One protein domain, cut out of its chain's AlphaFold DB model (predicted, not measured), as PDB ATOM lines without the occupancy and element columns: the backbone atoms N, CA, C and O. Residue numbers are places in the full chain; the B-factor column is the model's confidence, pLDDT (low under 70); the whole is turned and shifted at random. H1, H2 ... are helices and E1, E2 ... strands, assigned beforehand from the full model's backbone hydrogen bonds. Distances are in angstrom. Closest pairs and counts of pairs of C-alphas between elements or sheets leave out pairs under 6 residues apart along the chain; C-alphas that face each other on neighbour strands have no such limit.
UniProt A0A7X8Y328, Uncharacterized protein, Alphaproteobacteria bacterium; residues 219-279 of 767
ATOM      1  N   GLY A 219     -47.456  28.294  39.361       71.50
ATOM      2  CA  GLY A 219     -48.646  28.899  38.754       71.50
ATOM      3  C   GLY A 219     -49.318  29.933  39.666       71.50
ATOM      4  O   GLY A 219     -49.540  29.670  40.845       71.50
ATOM      5  N   GLY A 220     -49.666  31.098  39.113       71.88
ATOM      6  CA  GLY A 220     -50.540  32.078  39.761       71.88
ATOM      7  C   GLY A 220     -51.952  32.017  39.180       71.88
ATOM      8  O   GLY A 220     -52.118  31.951  37.958       71.88
ATOM      9  N   TYR A 221     -52.962  32.048  40.044       73.44
ATOM     10  CA  TYR A 221     -54.363  31.798  39.707       73.44
ATOM     11  C   TYR A 221     -55.255  32.983  40.070       73.44
ATOM     12  O   TYR A 221     -54.990  33.712  41.028       73.44
ATOM     13  N   ASP A 222     -56.318  33.176  39.291       67.31
ATOM     14  CA  ASP A 222     -57.364  34.138  39.613       67.31
ATOM     15  C   ASP A 222     -58.323  33.602  40.686       67.31
ATOM     16  O   ASP A 222     -58.259  32.454  41.130       67.31
ATOM     17  N   THR A 223     -59.262  34.451  41.099       58.19
ATOM     18  CA  THR A 223     -60.277  34.125  42.109       58.19
ATOM     19  C   THR A 223     -61.250  33.017  41.689       58.19
ATOM     20  O   THR A 223     -62.015  32.544  42.526       58.19
ATOM     21  N   TYR A 224     -61.246  32.621  40.413       55.62
ATOM     22  CA  TYR A 224     -62.085  31.568  39.841       55.62
ATOM     23  C   TYR A 224     -61.302  30.269  39.597       55.62
ATOM     24  O   TYR A 224     -61.855  29.309  39.060       55.62
ATOM     25  N   GLY A 225     -60.029  30.222  40.004       55.50
ATOM     26  CA  GLY A 225     -59.168  29.050  39.880       55.50
ATOM     27  C   GLY A 225     -58.569  28.843  38.497       55.50
ATOM     28  O   GLY A 225     -57.997  27.788  38.225       55.50
ATOM     29  N   LYS A 226     -58.667  29.837  37.613       64.38
ATOM     30  CA  LYS A 226     -58.008  29.806  36.313       64.38
ATOM     31  C   LYS A 226     -56.582  30.317  36.474       64.38
ATOM     32  O   LYS A 226     -56.356  31.380  37.046       64.38
ATOM     33  N   GLN A 227     -55.609  29.576  35.950       76.56
ATOM     34  CA  GLN A 227     -54.232  30.058  35.924       76.56
ATOM     35  C   GLN A 227     -54.161  31.310  35.037       76.56
ATOM     36  O   GLN A 227     -54.720  31.328  33.940       76.56
ATOM     37  N   ILE A 228     -53.507  32.359  35.527       77.31
ATOM     38  CA  ILE A 228     -53.389  33.664  34.856       77.31
ATOM     39  C   ILE A 228     -51.934  34.086  34.622       77.31
ATOM     40  O   ILE A 228     -51.679  35.047  33.889       77.31
ATOM     41  N   GLY A 229     -50.973  33.374  35.212       78.31
ATOM     42  CA  GLY A 229     -49.555  33.663  35.045       78.31
ATOM     43  C   GLY A 229     -48.641  32.747  35.851       78.31
ATOM     44  O   GLY A 229     -49.050  31.682  36.329       78.31
ATOM     45  N   TRP A 230     -47.403  33.196  36.004       81.50
ATOM     46  CA  TRP A 230     -46.295  32.492  36.640       81.50
ATOM     47  C   TRP A 230     -45.688  33.351  37.751       81.50
ATOM     48  O   TRP A 230     -45.537  34.559  37.593       81.50
ATOM     49  N   ILE A 231     -45.327  32.739  38.874       80.00
ATOM     50  CA  ILE A 231     -44.666  33.381  40.010       80.00
ATOM     51  C   ILE A 231     -43.213  32.916  40.039       80.00
ATOM     52  O   ILE A 231     -42.943  31.733  40.256       80.00
ATOM     53  N   ARG A 232     -42.280  33.847  39.843       81.00
ATOM     54  CA  ARG A 232     -40.846  33.568  39.759       81.00
ATOM     55  C   ARG A 232     -40.097  34.173  40.953       81.00
ATOM     56  O   ARG A 232     -40.286  35.356  41.247       81.00
ATOM     57  N   PRO A 233     -39.218  33.416  41.630       78.31
ATOM     58  CA  PRO A 233     -38.308  33.980  42.620       78.31
ATOM     59  C   PRO A 233     -37.216  34.807  41.926       78.31
ATOM     60  O   PRO A 233     -36.476  34.301  41.084       78.31
ATOM     61  N   GLN A 234     -37.104  36.085  42.281       74.06
ATOM     62  CA  GLN A 234     -36.074  37.002  41.794       74.06
ATOM     63  C   GLN A 234     -35.535  37.823  42.973       74.06
ATOM     64  O   GLN A 234     -36.282  38.542  43.633       74.06
ATOM     65  N   ALA A 235     -34.232  37.703  43.255       62.66
ATOM     66  CA  ALA A 235     -33.515  38.505  44.258       62.66
ATOM     67  C   ALA A 235     -34.206  38.597  45.644       62.66
ATOM     68  O   ALA A 235     -34.316  39.674  46.227       62.66
ATOM     69  N   GLY A 236     -34.688  37.464  46.174       65.69
ATOM     70  CA  GLY A 236     -35.319  37.390  47.504       65.69
ATOM     71  C   GLY A 236     -36.786  37.832  47.556       65.69
ATOM     72  O   GLY A 236     -37.364  37.887  48.638       65.69
ATOM     73  N   ARG A 237     -37.396  38.123  46.403       73.00
ATOM     74  CA  ARG A 237     -38.826  38.420  46.250       73.00
ATOM     75  C   ARG A 237     -39.450  37.440  45.266       73.00
ATOM     76  O   ARG A 237     -38.755  36.874  44.424       73.00
ATOM     77  N   TYR A 238     -40.759  37.250  45.351       83.06
ATOM     78  CA  TYR A 238     -41.498  36.418  44.405       83.06
ATOM     79  C   TYR A 238     -42.350  37.326  43.532       83.06
ATOM     80  O   TYR A 238     -43.254  37.991  44.025       83.06
ATOM     81  N   LEU A 239     -42.048  37.397  42.242       83.62
ATOM     82  CA  LEU A 239     -42.714  38.306  41.316       83.62
ATOM     83  C   LEU A 239     -43.655  37.537  40.399       83.62
ATOM     84  O   LEU A 239     -43.326  36.465  39.897       83.62
ATOM     85  N   PHE A 240     -44.846  38.088  40.202       85.00
ATOM     86  CA  PHE A 240     -45.865  37.529  39.334       85.00
ATOM     87  C   PHE A 240     -45.788  38.146  37.939       85.00
ATOM     88  O   PHE A 240     -45.876  39.366  37.768       85.00
ATOM     89  N   HIS A 241     -45.682  37.265  36.950       84.06
ATOM     90  CA  HIS A 241     -45.660  37.562  35.531       84.06
ATOM     91  C   HIS A 241     -46.923  36.987  34.878       84.06
ATOM     92  O   HIS A 241     -47.165  35.781  34.961       84.06
ATOM     93  N   PRO A 242     -47.755  37.812  34.224       79.69
ATOM     94  CA  PRO A 242     -48.921  37.316  33.504       79.69
ATOM     95  C   PRO A 242     -48.467  36.505  32.287       79.69
ATOM     96  O   PRO A 242     -47.374  36.715  31.771       79.69
ATOM     97  N   PHE A 243     -49.325  35.640  31.744       77.50
ATOM     98  CA  PHE A 243     -48.986  34.892  30.521       77.50
ATOM     99  C   PHE A 243     -48.642  35.768  29.307       77.50
ATOM    100  O   PHE A 243     -48.020  35.287  28.363       77.50
ATOM    101  N   SER A 244     -49.035  37.044  29.323       75.00
ATOM    102  CA  SER A 244     -48.643  38.017  28.304       75.00
ATOM    103  C   SER A 244     -47.155  38.388  28.353       75.00
ATOM    104  O   SER A 244     -46.626  38.852  27.349       75.00
ATOM    105  N   ASP A 245     -46.479  38.202  29.490       71.12
ATOM    106  CA  ASP A 245     -45.040  38.429  29.636       71.12
ATOM    107  C   ASP A 245     -44.282  37.113  29.435       71.12
ATOM    108  O   ASP A 245     -43.969  36.394  30.376       71.12
ATOM    109  N   VAL A 246     -44.012  36.780  28.172       67.12
ATOM    110  CA  VAL A 246     -43.370  35.513  27.777       67.12
ATOM    111  C   VAL A 246     -41.908  35.429  28.249       67.12
ATOM    112  O   VAL A 246     -41.406  34.336  28.515       67.12
ATOM    113  N   ASN A 247     -41.250  36.586  28.394       71.12
ATOM    114  CA  ASN A 247     -39.814  36.704  28.667       71.12
ATOM    115  C   ASN A 247     -39.494  37.082  30.125       71.12
ATOM    116  O   ASN A 247     -38.332  37.310  30.448       71.12
ATOM    117  N   CYS A 248     -40.493  37.162  31.010       69.12
ATOM    118  CA  CYS A 248     -40.317  37.452  32.440       69.12
ATOM    119  C   CYS A 248     -39.585  38.769  32.737       69.12
ATOM    120  O   CYS A 248     -38.798  38.869  33.680       69.12
ATOM    121  N   THR A 249     -39.850  39.794  31.928       73.31
ATOM    122  CA  THR A 249     -39.188  41.106  32.046       73.31
ATOM    123  C   THR A 249     -40.063  42.169  32.706       73.31
ATOM    124  O   THR A 249     -39.547  43.174  33.192       73.31
ATOM    125  N   GLN A 250     -41.381  41.963  32.747       78.69
ATOM    126  CA  GLN A 250     -42.371  42.934  33.207       78.69
ATOM    127  C   GLN A 250     -43.313  42.309  34.249       78.69
ATOM    128  O   GLN A 250     -44.412  41.857  33.913       78.69
ATOM    129  N   PRO A 251     -42.920  42.302  35.535       82.12
ATOM    130  CA  PRO A 251     -43.778  41.801  36.599       82.12
ATOM    131  C   PRO A 251     -44.973  42.735  36.810       82.12
ATOM    132  O   PRO A 251     -44.832  43.960  36.859       82.12
ATOM    133  N   THR A 252     -46.163  42.161  36.963       79.88
ATOM    134  CA  THR A 252     -47.395  42.915  37.253       79.88
ATOM    135  C   THR A 252     -47.817  42.815  38.712       79.88
ATOM    136  O   THR A 252     -48.614  43.633  39.175       79.88
ATOM    137  N   GLY A 253     -47.251  41.868  39.463       79.06
ATOM    138  CA  GLY A 253     -47.525  41.728  40.885       79.06
ATOM    139  C   GLY A 253     -46.399  41.097  41.682       79.06
ATOM    140  O   GLY A 253     -45.389  40.659  41.136       79.06
ATOM    141  N   GLU A 254     -46.596  41.051  42.990       82.81
ATOM    142  CA  GLU A 254     -45.694  40.425  43.949       82.81
ATOM    143  C   GLU A 254     -46.459  39.384  44.761       82.81
ATOM    144  O   GLU A 254     -47.552  39.636  45.266       82.81
ATOM    145  N   TYR A 255     -45.881  38.196  44.858       78.62
ATOM    146  CA  TYR A 255     -46.379  37.100  45.663       78.62
ATOM    147  C   TYR A 255     -45.734  37.134  47.047       78.62
ATOM    148  O   TYR A 255     -44.515  37.240  47.185       78.62
ATOM    149  N   ASN A 256     -46.557  37.014  48.083       77.50
ATOM    150  CA  ASN A 256     -46.090  36.882  49.454       77.50
ATOM    151  C   ASN A 256     -46.247  35.415  49.907       77.50
ATOM    152  O   ASN A 256     -47.387  34.960  50.020       77.50
ATOM    153  N   PRO A 257     -45.151  34.694  50.207       66.81
ATOM    154  CA  PRO A 257     -45.186  33.267  50.539       66.81
ATOM    155  C   PRO A 257     -45.865  32.963  51.881       66.81
ATOM    156  O   PRO A 257     -46.463  31.903  52.031       66.81
ATOM    157  N   ASP A 258     -45.850  33.896  52.837       60.97
ATOM    158  CA  ASP A 258     -46.501  33.709  54.142       60.97
ATOM    159  C   ASP A 258     -48.028  33.781  54.026       60.97
ATOM    160  O   ASP A 258     -48.780  33.167  54.789       60.97
ATOM    161  N   THR A 259     -48.509  34.566  53.060       64.00
ATOM    162  CA  THR A 259     -49.939  34.809  52.853       64.00
ATOM    163  C   THR A 259     -50.499  34.152  51.596       64.00
ATOM    164  O   THR A 259     -51.711  34.193  51.408       64.00
ATOM    165  N   GLY A 260     -49.678  33.563  50.728       65.38
ATOM    166  CA  GLY A 260     -50.098  32.907  49.484       65.38
ATOM    167  C   GLY A 260     -50.833  33.811  48.478       65.38
ATOM    168  O   GLY A 260     -51.514  33.312  47.582       65.38
ATOM    169  N   PHE A 261     -50.766  35.140  48.629       72.25
ATOM    170  CA  PHE A 261     -51.477  36.099  47.771       72.25
ATOM    171  C   PHE A 261     -50.535  36.830  46.825       72.25
ATOM    172  O   PHE A 261     -49.397  37.135  47.176       72.25
ATOM    173  N   ILE A 262     -51.076  37.184  45.660       73.00
ATOM    174  CA  ILE A 262     -50.439  38.032  44.660       73.00
ATOM    175  C   ILE A 262     -51.089  39.420  44.722       73.00
ATOM    176  O   ILE A 262     -52.301  39.557  44.510       73.00
ATOM    177  N   THR A 263     -50.303  40.450  45.016       78.56
ATOM    178  CA  THR A 263     -50.733  41.857  45.034       78.56
ATOM    179  C   THR A 263     -50.218  42.605  43.812       78.56
ATOM    180  O   THR A 263     -49.173  42.273  43.262       78.56
ATOM    181  N   ASP A 264     -50.968  43.607  43.356       75.69
ATOM    182  CA  ASP A 264     -50.561  44.460  42.236       75.69
ATOM    183  C   ASP A 264     -49.339  45.308  42.621       75.69
ATOM    184  O   ASP A 264     -49.324  45.954  43.674       75.69
ATOM    185  N   LEU A 265     -48.324  45.345  41.755       79.31
ATOM    186  CA  LEU A 265     -47.066  46.040  42.036       79.31
ATOM    187  C   LEU A 265     -47.243  47.568  42.147       79.31
ATOM    188  O   LEU A 265     -46.463  48.240  42.818       79.31
ATOM    189  N   LYS A 266     -48.271  48.130  41.496       73.00
ATOM    190  CA  LYS A 266     -48.591  49.567  41.529       73.00
ATOM    191  C   LYS A 266     -49.576  49.921  42.643       73.00
ATOM    192  O   LYS A 266     -49.654  51.085  43.029       73.00
ATOM    193  N   ASN A 267     -50.333  48.950  43.156       70.38
ATOM    194  CA  ASN A 267     -51.253  49.143  44.274       70.38
ATOM    195  C   ASN A 267     -51.224  47.928  45.224       70.38
ATOM    196  O   ASN A 267     -52.019  47.001  45.050       70.38
ATOM    197  N   PRO A 268     -50.384  47.963  46.276       63.38
ATOM    198  CA  PRO A 268     -50.185  46.835  47.191       63.38
ATOM    199  C   PRO A 268     -51.452  46.382  47.930       63.38
ATOM    200  O   PRO A 268     -51.506  45.271  48.450       63.38
ATOM    201  N   SER A 269     -52.487  47.227  47.998       62.56
ATOM    202  CA  SER A 269     -53.773  46.889  48.619       62.56
ATOM    203  C   SER A 269     -54.708  46.105  47.691       62.56
ATOM    204  O   SER A 269     -55.696  45.533  48.154       62.56
ATOM    205  N   LYS A 270     -54.424  46.066  46.382       66.25
ATOM    206  CA  LYS A 270     -55.237  45.370  45.384       66.25
ATOM    207  C   LYS A 270     -54.706  43.952  45.175       66.25
ATOM    208  O   LYS A 270     -53.614  43.752  44.651       66.25
ATOM    209  N   LYS A 271     -55.509  42.959  45.562       70.31
ATOM    210  CA  LYS A 271     -55.227  41.537  45.322       70.31
ATOM    211  C   LYS A 271     -55.595  41.171  43.887       70.31
ATOM    212  O   LYS A 271     -56.697  41.495  43.447       70.31
ATOM    213  N   ILE A 272     -54.686  40.503  43.184       69.19
ATOM    214  CA  ILE A 272     -54.861  40.108  41.779       69.19
ATOM    215  C   ILE A 272     -54.907  38.588  41.579       69.19
ATOM    216  O   ILE A 272     -55.409  38.141  40.553       69.19
ATOM    217  N   GLY A 273     -54.451  37.797  42.557       71.44
ATOM    218  CA  GLY A 273     -54.509  36.335  42.494       71.44
ATOM    219  C   GLY A 273     -53.948  35.634  43.734       71.44
ATOM    220  O   GLY A 273     -53.620  36.283  44.733       71.44
ATOM    221  N   SER A 274     -53.836  34.309  43.668       73.06
ATOM    222  CA  SER A 274     -53.218  33.450  44.690       73.06
ATOM    223  C   SER A 274     -52.494  32.254  44.062       73.06
ATOM    224  O   SER A 274     -52.573  32.033  42.853       73.06
ATOM    225  N   ASP A 275     -51.790  31.481  44.881       69.56
ATOM    226  CA  ASP A 275     -51.286  30.156  44.505       69.56
ATOM    227  C   ASP A 275     -52.407  29.096  44.439       69.56
ATOM    228  O   ASP A 275     -53.567  29.360  44.784       69.56
ATOM    229  N   LEU A 276     -52.054  27.899  43.950       59.91
ATOM    230  CA  LEU A 276     -52.968  26.769  43.740       59.91
ATOM    231  C   LEU A 276     -53.650  26.314  45.041       59.91
ATOM    232  O   LEU A 276     -54.843  26.007  45.044       59.91
ATOM    233  N   ASP A 277     -52.914  26.333  46.151       56.47
ATOM    234  CA  ASP A 277     -53.356  25.796  47.441       56.47
ATOM    235  C   ASP A 277     -54.433  26.661  48.121       56.47
ATOM    236  O   ASP A 277     -55.122  26.202  49.036       56.47
ATOM    237  N   ARG A 278     -54.643  27.903  47.658       54.22
ATOM    238  CA  ARG A 278     -55.655  28.833  48.199       54.22
ATOM    239  C   ARG A 278     -56.870  29.090  47.305       54.22
ATOM    240  O   ARG A 278     -57.789  29.783  47.749       54.22
ATOM    241  N   ILE A 279     -56.954  28.497  46.111       48.41
ATOM    242  CA  ILE A 279     -58.081  28.692  45.169       48.41
ATOM    243  C   ILE A 279     -59.436  28.310  45.795       48.41
ATOM    244  O   ILE A 279     -60.448  28.966  45.547       48.41
TER     245      ILE A 279
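Overview. This is residues 219 to 279 of the 767 residues of an uncharacterized protein of Alphaproteobacteria bacterium (UniProt A0A7X8Y328). What shape does this sheet make? One antiparallel sheet of six strands is curled like part of a barrel and folded back on itself, with E1, E2 and E3 as one leaf facing E5 and E6 as the other and E4 as the hinge; the short helix H1 sits beside the two edge strands, E1 and E6. What is it made of? The printed part has 61 residues and is mostly strand, in the order E1 E2 E3 E4 E5 E6 H1 along the chain, and the sheet has the same strand order, a meander, each strand the antiparallel neighbour of the one before. How large is it? It is compact and rounded, with a radius of gyration of the C-alphas of 10.3 A and spans of 26 by 21 by 19 A.

Arrangement. Which backbone atoms join the first leaf? E2, residues 227 to 234, and E3, residues 237 to 242, form a hairpin, with N 232 and O 239 2.8 A apart, within hydrogen-bond range. E1, residues 219 to 221, pairs with E2 through N 220 and O 229, 2.9 A. How does the sheet continue through the hinge? E4, residues 253 to 256, has N 255 and O 238 of E3 at 2.8 A; E5, residues 261 to 264, has N 263 and O 254 of E4 at 2.9 A. E6, residues 271 to 274, has N 272 and O 262 of E5 at 2.9 A. How near do the edge strands come? The closest C-alphas of E1 and E6 are those of Tyr 221 and Gly 273, 5.3 A apart, while E2 and E5 are apart. Where is the helix? H1, residues 276 to 279, is on the sheet at a height over the sheet of 7.7 A, over none of its strands, but only just: 2 of its C-alphas fall on E1 and 2 on E6. It is too short for an O i to N i+4 pair, and its one O i to N i+3 pair is within range.

Along the chain. Where does the printed part begin and end? C-alpha 219 of E1 is at (-48.646, 28.899, 38.754), and C-alpha 279 of H1 is at (-58.081, 28.692, 45.169). How long are the elements? E2 measures 20.3 A, E3 16.3 A, E5 10.1 A and E4 9.9 A. E6 measures 8.4 A, E1 6.5 A and H1 5.6 A.

Size, cuts and confidence. How far does it reach, and is it cut? The two C-alphas farthest apart, those of Tyr 224 and Ala 235, are 29.7 A apart; the printed part has no cut and no long link. Where is confidence low? The mean pLDDT of the printed part is 71.6, and 22 residues are under 70, among them 222 to 226, 257 to 260 and 275 to 279.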